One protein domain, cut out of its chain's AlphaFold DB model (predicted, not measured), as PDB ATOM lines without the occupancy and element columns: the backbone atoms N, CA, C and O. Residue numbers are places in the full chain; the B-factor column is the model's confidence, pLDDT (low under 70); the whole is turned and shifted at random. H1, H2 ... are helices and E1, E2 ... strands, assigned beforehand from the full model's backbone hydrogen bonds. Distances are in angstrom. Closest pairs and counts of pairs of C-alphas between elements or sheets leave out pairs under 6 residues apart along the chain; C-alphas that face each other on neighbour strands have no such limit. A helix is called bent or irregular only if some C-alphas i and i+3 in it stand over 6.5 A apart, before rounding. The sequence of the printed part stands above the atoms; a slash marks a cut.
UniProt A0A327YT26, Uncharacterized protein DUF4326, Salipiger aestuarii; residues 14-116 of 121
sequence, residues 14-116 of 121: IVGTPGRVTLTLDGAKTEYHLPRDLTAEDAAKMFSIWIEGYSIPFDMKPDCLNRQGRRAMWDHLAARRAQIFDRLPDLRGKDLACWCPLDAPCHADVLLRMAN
ATOM      1  N   ILE A  14     141.448 202.416 184.142       94.50
ATOM      2  CA  ILE A  14     141.172 201.451 183.086       94.50
ATOM      3  C   ILE A  14     140.685 200.154 183.725       94.50
ATOM      4  O   ILE A  14     141.382 199.562 184.549       94.50
ATOM      5  N   VAL A  15     139.512 199.707 183.284       93.94
ATOM      6  CA  VAL A  15     138.913 198.416 183.642       93.94
ATOM      7  C   VAL A  15     139.848 197.265 183.268       93.94
ATOM      8  O   VAL A  15     140.465 197.286 182.197       93.94
ATOM      9  N   GLY A  16     139.941 196.255 184.129       95.12
ATOM     10  CA  GLY A  16     140.741 195.062 183.869       95.12
ATOM     11  C   GLY A  16     141.074 194.251 185.115       95.12
ATOM     12  O   GLY A  16     140.737 194.641 186.234       95.12
ATOM     13  N   THR A  17     141.769 193.139 184.878       97.00
ATOM     14  CA  THR A  17     142.278 192.210 185.893       97.00
ATOM     15  C   THR A  17     143.791 191.978 185.684       97.00
ATOM     16  O   THR A  17     144.163 191.107 184.890       97.00
ATOM     17  N   PRO A  18     144.689 192.775 186.296       96.94
ATOM     18  CA  PRO A  18     144.405 193.882 187.207       96.94
ATOM     19  C   PRO A  18     143.925 195.142 186.472       96.94
ATOM     20  O   PRO A  18     144.110 195.314 185.261       96.94
ATOM     21  N   GLY A  19     143.325 196.062 187.224       97.75
ATOM     22  CA  GLY A  19     143.027 197.404 186.746       97.75
ATOM     23  C   GLY A  19     144.301 198.150 186.360       97.75
ATOM     24  O   GLY A  19     145.405 197.813 186.795       97.75
ATOM     25  N   ARG A  20     144.167 199.193 185.542       97.50
ATOM     26  CA  ARG A  20     145.297 200.047 185.144       97.50
ATOM     27  C   ARG A  20     144.981 201.522 185.328       97.50
ATOM     28  O   ARG A  20     143.824 201.913 185.437       97.50
ATOM     29  N   VAL A  21     146.010 202.356 185.304       97.31
ATOM     30  CA  VAL A  21     145.882 203.812 185.194       97.31
ATOM     31  C   VAL A  21     146.848 204.335 184.139       97.31
ATOM     32  O   VAL A  21     148.003 203.918 184.078       97.31
ATOM     33  N   THR A  22     146.375 205.235 183.280       96.75
ATOM     34  CA  THR A  22     147.235 205.946 182.327       96.75
ATOM     35  C   THR A  22     147.866 207.150 183.007       96.75
ATOM     36  O   THR A  22     147.144 208.043 183.451       96.75
ATOM     37  N   LEU A  23     149.195 207.211 183.028       96.00
ATOM     38  CA  LEU A  23     149.959 208.333 183.568       96.00
ATOM     39  C   LEU A  23     150.974 208.806 182.530       96.00
ATOM     40  O   LEU A  23     151.484 208.005 181.753       96.00
ATOM     41  N   THR A  24     151.273 210.103 182.509       94.62
ATOM     42  CA  THR A  24     152.446 210.622 181.791       94.62
ATOM     43  C   THR A  24     153.506 210.993 182.810       94.62
ATOM     44  O   THR A  24     153.376 212.022 183.471       94.62
ATOM     45  N   LEU A  25     154.511 210.132 182.967       93.81
ATOM     46  CA  LEU A  25     155.634 210.321 183.886       93.81
ATOM     47  C   LEU A  25     156.907 210.488 183.050       93.81
ATOM     48  O   LEU A  25     157.066 209.804 182.042       93.81
ATOM     49  N   ASP A  26     157.777 211.428 183.421       89.06
ATOM     50  CA  ASP A  26     159.037 211.715 182.711       89.06
ATOM     51  C   ASP A  26     158.869 211.918 181.187       89.06
ATOM     52  O   ASP A  26     159.706 211.531 180.377       89.06
ATOM     53  N   GLY A  27     157.743 212.518 180.782       89.06
ATOM     54  CA  GLY A  27     157.405 212.782 179.378       89.06
ATOM     55  C   GLY A  27     156.848 211.583 178.600       89.06
ATOM     56  O   GLY A  27     156.412 211.754 177.464       89.06
ATOM     57  N   ALA A  28     156.792 210.392 179.200       91.12
ATOM     58  CA  ALA A  28     156.267 209.186 178.573       91.12
ATOM     59  C   ALA A  28     154.870 208.842 179.101       91.12
ATOM     60  O   ALA A  28     154.648 208.716 180.306       91.12
ATOM     61  N   LYS A  29     153.909 208.666 178.186       93.62
ATOM     62  CA  LYS A  29     152.571 208.168 178.514       93.62
ATOM     63  C   LYS A  29     152.607 206.644 178.625       93.62
ATOM     64  O   LYS A  29     152.861 205.958 177.637       93.62
ATOM     65  N   THR A  30     152.300 206.124 179.805       94.19
ATOM     66  CA  THR A  30     152.391 204.697 180.132       94.19
ATOM     67  C   THR A  30     151.175 204.249 180.941       94.19
ATOM     68  O   THR A  30     150.594 205.017 181.710       94.19
ATOM     69  N   GLU A  31     150.764 202.997 180.748       96.62
ATOM     70  CA  GLU A  31     149.772 202.339 181.596       96.62
ATOM     71  C   GLU A  31     150.471 201.602 182.737       96.62
ATOM     72  O   GLU A  31     151.402 200.831 182.513       96.62
ATOM     73  N   TYR A  32     149.998 201.818 183.958       97.31
ATOM     74  CA  TYR A  32     150.520 201.168 185.153       97.31
ATOM     75  C   TYR A  32     149.449 200.274 185.765       97.31
ATOM     76  O   TYR A  32     148.296 200.693 185.871       97.31
ATOM     77  N   HIS A  33     149.825 199.066 186.190       98.06
ATOM     78  CA  HIS A  33     148.924 198.174 186.919       98.06
ATOM     79  C   HIS A  33     148.594 198.733 188.306       98.06
ATOM     80  O   HIS A  33     149.462 199.250 189.012       98.06
ATOM     81  N   LEU A  34     147.329 198.604 188.684       98.00
ATOM     82  CA  LEU A  34     146.831 198.838 190.031       98.00
ATOM     83  C   LEU A  34     146.944 197.541 190.844       98.00
ATOM     84  O   LEU A  34     146.903 196.455 190.265       98.00
ATOM     85  N   PRO A  35     147.021 197.617 192.180       97.12
ATOM     86  CA  PRO A  35     147.048 196.440 193.051       97.12
ATOM     87  C   PRO A  35     145.674 195.773 193.227       97.12
ATOM     88  O   PRO A  35     145.459 195.030 194.181       97.12
ATOM     89  N   ARG A  36     144.724 196.053 192.332       96.94
ATOM     90  CA  ARG A  36     143.371 195.504 192.352       96.94
ATOM     91  C   ARG A  36     142.805 195.369 190.952       96.94
ATOM     92  O   ARG A  36     143.185 196.108 190.041       96.94
ATOM     93  N   ASP A  37     141.823 194.493 190.824       97.81
ATOM     94  CA  ASP A  37     140.924 194.481 189.682       97.81
ATOM     95  C   ASP A  37     140.033 195.723 189.710       97.81
ATOM     96  O   ASP A  37     139.725 196.289 190.769       97.81
ATOM     97  N   LEU A  38     139.639 196.163 188.521       95.25
ATOM     98  CA  LEU A  38     138.830 197.357 188.368       95.25
ATOM     99  C   LEU A  38     137.658 197.074 187.444       95.25
ATOM    100  O   LEU A  38     137.851 196.760 186.270       95.25
ATOM    101  N   THR A  39     136.447 197.216 187.975       94.00
ATOM    102  CA  THR A  39     135.209 197.186 187.193       94.00
ATOM    103  C   THR A  39     134.953 198.540 186.519       94.00
ATOM    104  O   THR A  39     135.596 199.546 186.833       94.00
ATOM    105  N   ALA A  40     133.995 198.594 185.587       90.94
ATOM    106  CA  ALA A  40     133.556 199.864 184.996       90.94
ATOM    107  C   ALA A  40     133.012 200.833 186.059       90.94
ATOM    108  O   ALA A  40     133.318 202.025 186.023       90.94
ATOM    109  N   GLU A  41     132.270 200.303 187.033       91.75
ATOM    110  CA  GLU A  41     131.738 201.066 188.157       91.75
ATOM    111  C   GLU A  41     132.856 201.634 189.041       91.75
ATOM    112  O   GLU A  41     132.837 202.825 189.358       91.75
ATOM    113  N   ASP A  42     133.864 200.826 189.392       94.88
ATOM    114  CA  ASP A  42     135.008 201.296 190.182       94.88
ATOM    115  C   ASP A  42     135.759 202.425 189.465       94.88
ATOM    116  O   ASP A  42     136.080 203.450 190.070       94.88
ATOM    117  N   ALA A  43     136.008 202.268 188.160       94.56
ATOM    118  CA  ALA A  43     136.685 203.282 187.360       94.56
ATOM    119  C   ALA A  43     135.886 204.594 187.322       94.56
ATOM    120  O   ALA A  43     136.465 205.675 187.458       94.56
ATOM    121  N   ALA A  44     134.566 204.525 187.143       93.69
ATOM    122  CA  ALA A  44     133.702 205.701 187.114       93.69
ATOM    123  C   ALA A  44     133.608 206.394 188.484       93.69
ATOM    124  O   ALA A  44     133.723 207.620 188.560       93.69
ATOM    125  N   LYS A  45     133.489 205.627 189.576       94.12
ATOM    126  CA  LYS A  45     133.546 206.163 190.947       94.12
ATOM    127  C   LYS A  45     134.872 206.868 191.209       94.12
ATOM    128  O   LYS A  45     134.880 207.995 191.697       94.12
ATOM    129  N   MET A  46     135.984 206.243 190.827       95.88
ATOM    130  CA  MET A  46     137.307 206.839 190.984       95.88
ATOM    131  C   MET A  46     137.453 208.126 190.161       95.88
ATOM    132  O   MET A  46     137.989 209.119 190.647       95.88
ATOM    133  N   PHE A  47     136.902 208.168 188.948       95.88
ATOM    134  CA  PHE A  47     136.861 209.401 188.165       95.88
ATOM    135  C   PHE A  47     136.109 210.525 188.888       95.88
ATOM    136  O   PHE A  47     136.618 211.644 188.948       95.88
ATOM    137  N   SER A  48     134.943 210.233 189.480       95.12
ATOM    138  CA  SER A  48     134.188 211.219 190.267       95.12
ATOM    139  C   SER A  48     135.006 211.745 191.444       95.12
ATOM    140  O   SER A  48     135.174 212.955 191.570       95.12
ATOM    141  N   ILE A  49     135.585 210.841 192.246       95.62
ATOM    142  CA  ILE A  49     136.433 211.172 193.405       95.62
ATOM    143  C   ILE A  49     137.551 212.138 192.994       95.62
ATOM    144  O   ILE A  49     137.763 213.168 193.631       95.62
ATOM    145  N   TRP A  50     138.251 211.824 191.901       96.56
ATOM    146  CA  TRP A  50     139.351 212.643 191.401       96.56
ATOM    147  C   TRP A  50     138.894 214.017 190.900       96.56
ATOM    148  O   TRP A  50     139.495 215.033 191.259       96.56
ATOM    149  N   ILE A  51     137.830 214.077 190.096       95.94
ATOM    150  CA  ILE A  51     137.318 215.339 189.547       95.94
ATOM    151  C   ILE A  51     136.807 216.256 190.662       95.94
ATOM    152  O   ILE A  51     137.098 217.455 190.656       95.94
ATOM    153  N   GLU A  52     136.147 215.700 191.674       94.12
ATOM    154  CA  GLU A  52     135.660 216.441 192.843       94.12
ATOM    155  C   GLU A  52     136.784 216.909 193.779       94.12
ATOM    156  O   GLU A  52     136.554 217.754 194.639       94.12
ATOM    157  N   GLY A  53     138.023 216.453 193.565       94.44
ATOM    158  CA  GLY A  53     139.191 216.890 194.330       94.44
ATOM    159  C   GLY A  53     139.398 216.121 195.635       94.44
ATOM    160  O   GLY A  53     140.206 216.539 196.463       94.44
ATOM    161  N   TYR A  54     138.710 214.993 195.817       95.50
ATOM    162  CA  TYR A  54     138.952 214.102 196.942       95.50
ATOM    163  C   TYR A  54     140.271 213.338 196.779       95.50
ATOM    164  O   TYR A  54     140.799 213.136 195.681       95.50
ATOM    165  N   SER A  55     140.808 212.879 197.909       93.25
ATOM    166  CA  SER A  55     142.032 212.085 197.948       93.25
ATOM    167  C   SER A  55     141.869 210.761 197.208       93.25
ATOM    168  O   SER A  55     140.957 209.987 197.485       93.25
ATOM    169  N   ILE A  56     142.819 210.461 196.318       94.31
ATOM    170  CA  ILE A  56     142.871 209.174 195.619       94.31
ATOM    171  C   ILE A  56     143.201 208.058 196.634       94.31
ATOM    172  O   ILE A  56     144.238 208.177 197.308       94.31
ATOM    173  N   PRO A  57     142.383 206.989 196.736       94.69
ATOM    174  CA  PRO A  57     142.645 205.818 197.576       94.69
ATOM    175  C   PRO A  57     143.983 205.143 197.264       94.69
ATOM    176  O   PRO A  57     144.511 205.270 196.159       94.69
ATOM    177  N   PHE A  58     144.564 204.442 198.240       91.69
ATOM    178  CA  PHE A  58     145.873 203.801 198.066       91.69
ATOM    179  C   PHE A  58     145.848 202.712 196.984       91.69
ATOM    180  O   PHE A  58     146.734 202.684 196.140       91.69
ATOM    181  N   ASP A  59     144.797 201.893 196.959       94.62
ATOM    182  CA  ASP A  59     144.571 200.809 195.996       94.62
ATOM    183  C   ASP A  59     144.219 201.298 194.578       94.62
ATOM    184  O   ASP A  59     144.160 200.513 193.636       94.62
ATOM    185  N   MET A  60     144.027 202.608 194.405       95.62
ATOM    186  CA  MET A  60     143.799 203.270 193.115       95.62
ATOM    187  C   MET A  60     145.074 203.929 192.565       95.62
ATOM    188  O   MET A  60     145.009 204.774 191.663       95.62
ATOM    189  N   LYS A  61     146.239 203.549 193.108       94.69
ATOM    190  CA  LYS A  61     147.577 203.996 192.703       94.69
ATOM    191  C   LYS A  61     148.446 202.780 192.377       94.69
ATOM    192  O   LYS A  61     148.284 201.749 193.019       94.69
ATOM    193  N   PRO A  62     149.387 202.880 191.428       96.25
ATOM    194  CA  PRO A  62     150.318 201.787 191.176       96.25
ATOM    195  C   PRO A  62     151.306 201.599 192.334       96.25
ATOM    196  O   PRO A  62     151.974 202.550 192.753       96.25
ATOM    197  N   ASP A  63     151.466 200.360 192.794       94.12
ATOM    198  CA  ASP A  63     152.392 200.021 193.884       94.12
ATOM    199  C   ASP A  63     153.864 200.043 193.461       94.12
ATOM    200  O   ASP A  63     154.752 200.205 194.297       94.12
ATOM    201  N   CYS A  64     154.137 199.962 192.157       94.31
ATOM    202  CA  CYS A  64     155.493 200.023 191.614       94.31
ATOM    203  C   CYS A  64     156.120 201.428 191.660       94.31
ATOM    204  O   CYS A  64     157.313 201.576 191.390       94.31
ATOM    205  N   LEU A  65     155.350 202.472 191.993       93.75
ATOM    206  CA  LEU A  65     155.859 203.840 192.047       93.75
ATOM    207  C   LEU A  65     156.597 204.111 193.362       93.75
ATOM    208  O   LEU A  65     156.011 204.093 194.451       93.75
ATOM    209  N   ASN A  66     157.874 204.477 193.237       94.31
ATOM    210  CA  ASN A  66     158.664 205.030 194.334       94.31
ATOM    211  C   ASN A  66     158.155 206.434 194.744       94.31
ATOM    212  O   ASN A  66     157.204 206.975 194.177       94.31
ATOM    213  N   ARG A  67     158.807 207.067 195.729       94.06
ATOM    214  CA  ARG A  67     158.415 208.399 196.225       94.06
ATOM    215  C   ARG A  67     158.354 209.465 195.121       94.06
ATOM    216  O   ARG A  67     157.406 210.247 195.092       94.06
ATOM    217  N   GLN A  68     159.346 209.491 194.233       94.06
ATOM    218  CA  GLN A  68     159.410 210.435 193.117       94.06
ATOM    219  C   GLN A  68     158.298 210.152 192.100       94.06
ATOM    220  O   GLN A  68     157.568 211.067 191.730       94.06
ATOM    221  N   GLY A  69     158.094 208.885 191.734       94.44
ATOM    222  CA  GLY A  69     157.021 208.458 190.838       94.44
ATOM    223  C   GLY A  69     155.629 208.792 191.379       94.44
ATOM    224  O   GLY A  69     154.779 209.275 190.637       94.44
ATOM    225  N   ARG A  70     155.396 208.632 192.690       94.50
ATOM    226  CA  ARG A  70     154.137 209.038 193.343       94.50
ATOM    227  C   ARG A  70     153.914 210.546 193.281       94.50
ATOM    228  O   ARG A  70     152.776 210.980 193.112       94.50
ATOM    229  N   ARG A  71     154.979 211.343 193.412       94.50
ATOM    230  CA  ARG A  71     154.885 212.797 193.267       94.50
ATOM    231  C   ARG A  71     154.555 213.186 191.825       94.50
ATOM    232  O   ARG A  71     153.581 213.900 191.620       94.50
ATOM    233  N   ALA A  72     155.278 212.632 190.852       95.75
ATOM    234  CA  ALA A  72     155.031 212.870 189.431       95.75
ATOM    235  C   ALA A  72     153.618 212.434 188.999       95.75
ATOM    236  O   ALA A  72     152.950 213.146 188.255       95.75
ATOM    237  N   MET A  73     153.117 211.307 189.519       95.50
ATOM    238  CA  MET A  73     151.730 210.873 189.326       95.50
ATOM    239  C   MET A  73     150.734 211.929 189.816       95.50
ATOM    240  O   MET A  73     149.765 212.226 189.116       95.50
ATOM    241  N   TRP A  74     150.951 212.479 191.013       95.19
ATOM    242  CA  TRP A  74     150.077 213.512 191.565       95.19
ATOM    243  C   TRP A  74     150.115 214.785 190.717       95.19
ATOM    244  O   TRP A  74     149.052 215.279 190.346       95.19
ATOM    245  N   ASP A  75     151.308 215.258 190.345       96.00
ATOM    246  CA  ASP A  75     151.467 216.443 189.494       96.00
ATOM    247  C   ASP A  75     150.768 216.234 188.129       96.00
ATOM    248  O   ASP A  75     150.025 217.103 187.669       96.00
ATOM    249  N   HIS A  76     150.903 215.046 187.520       96.06
ATOM    250  CA  HIS A  76     150.227 214.687 186.266       96.06
ATOM    251  C   HIS A  76     148.696 214.719 186.385       96.06
ATOM    252  O   HIS A  76     148.018 215.337 185.562       96.06
ATOM    253  N   LEU A  77     148.132 214.061 187.403       96.56
ATOM    254  CA  LEU A  77     146.681 214.012 187.600       96.56
ATOM    255  C   LEU A  77     146.111 215.375 188.015       96.56
ATOM    256  O   LEU A  77     144.986 215.699 187.641       96.56
ATOM    257  N   ALA A  78     146.864 216.197 188.747       96.25
ATOM    258  CA  ALA A  78     146.467 217.565 189.068       96.25
ATOM    259  C   ALA A  78     146.424 218.444 187.808       96.25
ATOM    260  O   ALA A  78     145.414 219.106 187.559       96.25
ATOM    261  N   ALA A  79     147.467 218.389 186.972       95.69
ATOM    262  CA  ALA A  79     147.521 219.119 185.707       95.69
ATOM    263  C   ALA A  79     146.393 218.697 184.756       95.69
ATOM    264  O   ALA A  79     145.695 219.540 184.196       95.69
ATOM    265  N   ARG A  80     146.148 217.389 184.628       95.56
ATOM    266  CA  ARG A  80     145.067 216.870 183.784       95.56
ATOM    267  C   ARG A  80     143.683 217.272 184.298       95.56
ATOM    268  O   ARG A  80     142.804 217.585 183.502       95.56
ATOM    269  N   ARG A  81     143.484 217.305 185.621       96.62
ATOM    270  CA  ARG A  81     142.243 217.810 186.222       96.62
ATOM    271  C   ARG A  81     142.037 219.281 185.865       96.62
ATOM    272  O   ARG A  81     140.953 219.624 185.412       96.62
ATOM    273  N   ALA A  82     143.063 220.120 186.009       96.19
ATOM    274  CA  ALA A  82     142.989 221.533 185.629       96.19
ATOM    275  C   ALA A  82     142.600 221.707 184.149       96.19
ATOM    276  O   ALA A  82     141.655 222.426 183.851       96.19
ATOM    277  N   GLN A  83     143.222 220.941 183.243       95.44
ATOM    278  CA  GLN A  83     142.876 220.946 181.814       95.44
ATOM    279  C   GLN A  83     141.412 220.564 181.538       95.44
ATOM    280  O   GLN A  83     140.783 221.137 180.650       95.44
ATOM    281  N   ILE A  84     140.858 219.597 182.279       95.56
ATOM    282  CA  ILE A  84     139.438 219.240 182.160       95.56
ATOM    283  C   ILE A  84     138.559 220.418 182.585       95.56
ATOM    284  O   ILE A  84     137.595 220.706 181.885       95.56
ATOM    285  N   PHE A  85     138.885 221.101 183.687       95.44
ATOM    286  CA  PHE A  85     138.126 222.263 184.161       95.44
ATOM    287  C   PHE A  85     138.187 223.445 183.187       95.44
ATOM    288  O   PHE A  85     137.147 224.041 182.919       95.44
ATOM    289  N   ASP A  86     139.349 223.723 182.592       95.44
ATOM    290  CA  ASP A  86     139.503 224.784 181.584       95.44
ATOM    291  C   ASP A  86     138.598 224.559 180.365       95.44
ATOM    292  O   ASP A  86     138.088 225.504 179.767       95.44
ATOM    293  N   ARG A  87     138.368 223.292 180.007       94.56
ATOM    294  CA  ARG A  87     137.571 222.895 178.836       94.56
ATOM    295  C   ARG A  87     136.161 222.438 179.173       94.56
ATOM    296  O   ARG A  87     135.389 222.082 178.285       94.56
ATOM    297  N   LEU A  88     135.805 222.436 180.448       94.06
ATOM    298  CA  LEU A  88     134.496 222.019 180.919       94.06
ATOM    299  C   LEU A  88     133.348 222.859 180.321       94.06
ATOM    300  O   LEU A  88     132.329 222.262 179.962       94.06
ATOM    301  N   PRO A  89     133.491 224.191 180.116       93.62
ATOM    302  CA  PRO A  89     132.467 224.991 179.442       93.62
ATOM    303  C   PRO A  89     132.126 224.502 178.029       93.62
ATOM    304  O   PRO A  89     130.973 224.614 177.615       93.62
ATOM    305  N   ASP A  90     133.079 223.887 177.316       94.00
ATOM    306  CA  ASP A  90     132.865 223.366 175.960       94.00
ATOM    307  C   ASP A  90     131.866 222.205 175.922       94.00
ATOM    308  O   ASP A  90     131.395 221.843 174.839       94.00
ATOM    309  N   LEU A  91     131.577 221.579 177.066       94.38
ATOM    310  CA  LEU A  91     130.659 220.446 177.182       94.38
ATOM    311  C   LEU A  91     129.224 220.873 177.513       94.38
ATOM    312  O   LEU A  91     128.312 220.048 177.432       94.38
ATOM    313  N   ARG A  92     129.001 222.141 177.880       92.94
ATOM    314  CA  ARG A  92     127.686 222.633 178.301       92.94
ATOM    315  C   ARG A  92     126.661 222.488 177.173       92.94
ATOM    316  O   ARG A  92     126.904 222.913 176.046       92.94
ATOM    317  N   GLY A  93     125.513 221.889 177.491       89.88
ATOM    318  CA  GLY A  93     124.432 221.651 176.527       89.88
ATOM    319  C   GLY A  93     124.752 220.647 175.409       89.88
ATOM    320  O   GLY A  93     124.021 220.610 174.424       89.88
ATOM    321  N   LYS A  94     125.830 219.857 175.523       92.62
ATOM    322  CA  LYS A  94     126.170 218.798 174.558       92.62
ATOM    323  C   LYS A  94     125.789 217.426 175.084       92.62
ATOM    324  O   LYS A  94     125.940 217.168 176.269       92.62
ATOM    325  N   ASP A  95     125.478 216.509 174.177       92.12
ATOM    326  CA  ASP A  95     125.434 215.082 174.495       92.12
ATOM    327  C   ASP A  95     126.845 214.483 174.445       92.12
ATOM    328  O   ASP A  95     127.618 214.711 173.497       92.12
ATOM    329  N   LEU A  96     127.206 213.720 175.478       92.81
ATOM    330  CA  LEU A  96     128.515 213.081 175.599       92.81
ATOM    331  C   LEU A  96     128.404 211.583 175.316       92.81
ATOM    332  O   LEU A  96     127.545 210.903 175.863       92.81
ATOM    333  N   ALA A  97     129.309 211.068 174.486       87.69
ATOM    334  CA  ALA A  97     129.397 209.642 174.194       87.69
ATOM    335  C   ALA A  97     130.586 209.013 174.934       87.69
ATOM    336  O   ALA A  97     131.704 209.540 174.892       87.69
ATOM    337  N   CYS A  98     130.333 207.873 175.578       87.50
ATOM    338  CA  CYS A  98     131.306 207.022 176.258       87.50
ATOM    339  C   CYS A  98     131.036 205.543 175.908       87.50
ATOM    340  O   CYS A  98     130.018 205.225 175.302       87.50
ATOM    341  N   TRP A  99     131.949 204.641 176.274       84.81
ATOM    342  CA  TRP A  99     131.796 203.186 176.153       84.81
ATOM    343  C   TRP A  99     131.469 202.503 177.495       84.81
ATOM    344  O   TRP A  99     131.609 201.289 177.622       84.81
ATOM    345  N   CYS A 100     131.089 203.270 178.522       82.44
ATOM    346  CA  CYS A 100     130.576 202.710 179.772       82.44
ATOM    347  C   CYS A 100     129.213 202.026 179.535       82.44
ATOM    348  O   CYS A 100     128.455 202.483 178.678       82.44
ATOM    349  N   PRO A 101     128.879 200.962 180.291       79.50
ATOM    350  CA  PRO A 101     127.534 200.388 180.287       79.50
ATOM    351  C   PRO A 101     126.483 201.434 180.685       79.50
ATOM    352  O   PRO A 101     126.751 202.252 181.561       79.50
ATOM    353  N   LEU A 102     125.296 201.386 180.071       77.94
ATOM    354  CA  LEU A 102     124.217 202.357 180.319       77.94
ATOM    355  C   LEU A 102     123.627 202.259 181.735       77.94
ATOM    356  O   LEU A 102     123.216 203.270 182.293       77.94
ATOM    357  N   ASP A 103     123.637 201.062 182.323       80.38
ATOM    358  CA  ASP A 103     123.058 200.795 183.647       80.38
ATOM    359  C   ASP A 103     124.089 200.916 184.785       80.38
ATOM    360  O   ASP A 103     123.849 200.480 185.910       80.38
ATOM    361  N   ALA A 104     125.270 201.472 184.493       78.00
ATOM    362  CA  ALA A 104     126.361 201.647 185.444       78.00
ATOM    363  C   ALA A 104     126.799 203.118 185.503       78.00
ATOM    364  O   ALA A 104     126.608 203.855 184.533       78.00
ATOM    365  N   PRO A 105     127.441 203.564 186.600       82.75
ATOM    366  CA  PRO A 105     127.991 204.911 186.668       82.75
ATOM    367  C   PRO A 105     128.903 205.213 185.471       82.75
ATOM    368  O   PRO A 105     129.823 204.448 185.170       82.75
ATOM    369  N   CYS A 106     128.665 206.342 184.801       90.12
ATOM    370  CA  CYS A 106     129.438 206.782 183.646       90.12
ATOM    371  C   CYS A 106     130.230 208.051 183.978       90.12
ATOM    372  O   CYS A 106     129.744 208.978 184.627       90.12
ATOM    373  N   HIS A 107     131.474 208.143 183.499       92.44
ATOM    374  CA  HIS A 107     132.275 209.354 183.706       92.44
ATOM    375  C   HIS A 107     131.759 210.548 182.886       92.44
ATOM    376  O   HIS A 107     132.002 211.697 183.254       92.44
ATOM    377  N   ALA A 108     131.023 210.288 181.799       93.88
ATOM    378  CA  ALA A 108     130.366 211.324 181.009       93.88
ATOM    379  C   ALA A 108     129.302 212.068 181.831       93.88
ATOM    380  O   ALA A 108     129.226 213.291 181.746       93.88
ATOM    381  N   ASP A 109     128.563 211.363 182.691       92.06
ATOM    382  CA  ASP A 109     127.551 211.968 183.563       92.06
ATOM    383  C   ASP A 109     128.192 212.911 184.583       92.06
ATOM    384  O   ASP A 109     127.683 214.000 184.849       92.06
ATOM    385  N   VAL A 110     129.364 212.535 185.111       93.44
ATOM    386  CA  VAL A 110     130.161 213.401 185.991       93.44
ATOM    387  C   VAL A 110     130.539 214.689 185.258       93.44
ATOM    388  O   VAL A 110     130.325 215.775 185.791       93.44
ATOM    389  N   LEU A 111     131.060 214.588 184.032       95.19
ATOM    390  CA  LEU A 111     131.440 215.754 183.227       95.19
ATOM    391  C   LEU A 111     130.237 216.637 182.880       95.19
ATOM    392  O   LEU A 111     130.330 217.856 183.003       95.19
ATOM    393  N   LEU A 112     129.104 216.041 182.500       94.19
ATOM    394  CA  LEU A 112     127.862 216.764 182.223       94.19
ATOM    395  C   LEU A 112     127.354 217.508 183.449       94.19
ATOM    396  O   LEU A 112     127.015 218.688 183.354       94.19
ATOM    397  N   ARG A 113     127.322 216.845 184.608       92.94
ATOM    398  CA  ARG A 113     126.936 217.481 185.868       92.94
ATOM    399  C   ARG A 113     127.843 218.669 186.163       92.94
ATOM    400  O   ARG A 113     127.336 219.750 186.443       92.94
ATOM    401  N   MET A 114     129.160 218.494 186.060       93.25
ATOM    402  CA  MET A 114     130.116 219.569 186.334       93.25
ATOM    403  C   MET A 114     129.969 220.731 185.339       93.25
ATOM    404  O   MET A 114     129.968 221.883 185.756       93.25
ATOM    405  N   ALA A 115     129.781 220.453 184.045       94.12
ATOM    406  CA  ALA A 115     129.650 221.479 183.003       94.12
ATOM    407  C   ALA A 115     128.348 222.288 183.076       94.12
ATOM    408  O   ALA A 115     128.307 223.443 182.648       94.12
ATOM    409  N   ASN A 116     127.279 221.684 183.599       91.44
ATOM    410  CA  ASN A 116     125.971 222.326 183.711       91.44
ATOM    411  C   ASN A 116     125.687 222.890 185.113       91.44
ATOM    412  O   ASN A 116     124.735 223.655 185.270       91.44
TER     413      ASN A 116
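This is residues 14 to 116 of the 121 residues of the protein "Uncharacterized protein DUF4326" of Salipiger aestuarii (UniProt A0A327YT26). A long helix, H2, makes the longest axis; the strand hairpin E1 and E2 is set near its first half through E1, H1 stands about perpendicular to it with its end near H2's residue 81, and H3 packs on its last residues. H1 and H3 are side by side at a shallow tilt. The 103 printed residues hold E1, E2, H1, H2 and H3 in that order, mostly helix, with one antiparallel sheet, E1 - E2. The whole is compact, radius of gyration of the C-alphas 14.1 A, with spans of 42 by 29 by 23 A.

E1, residues 20 to 25, begins at C-alpha 20 (145.297, 200.047, 185.144), and E2 is residues 28 to 33. H1, residues 40 to 52, is 18.5 A long. H2, residues 67 to 91, is 35.8 A long; it has a kink of 34 degrees near residue 85 and is irregular, C-alphas 86 and 89 being 7.4 A apart. H3, residues 107 to 116, is 14.4 A long and ends at C-alpha 116 (125.971, 222.326, 183.711).

The hairpin E1 and E2 has N 21 and O 32 within hydrogen-bond range at 2.9 A. The closest C-alphas of E1 and H2, Leu 25 and Ala 72, are 6.1 A apart. H1 and H2 are close but not clearly touching, about perpendicular at 84 degrees; their closest C-alphas, Ile 51 and Arg 81, are 6.4 A apart. H3 touches H2's residues 88 to 91 alone, the closest C-alphas being Leu 88 and Ala 115 at 5.3 A, at a steep tilt of 54 degrees, the same way. H3 touches H1's residues 44 to 48 alone, closest at the C-alphas of Ala 44 and His 107, 5.2 A, at a shallow tilt of 31 degrees, the same way. E1 and H1 are apart. Each O i to N i+4 pair is within hydrogen-bond range in H1 and H3, and 18 of 21 in H2.

The C-alphas farthest apart, Asn 66 and Gly 93, are 42.0 A apart. The links H1 to H2 and H2 to H3 are long. The printed part has no cut, and no printed residue is under pLDDT 70.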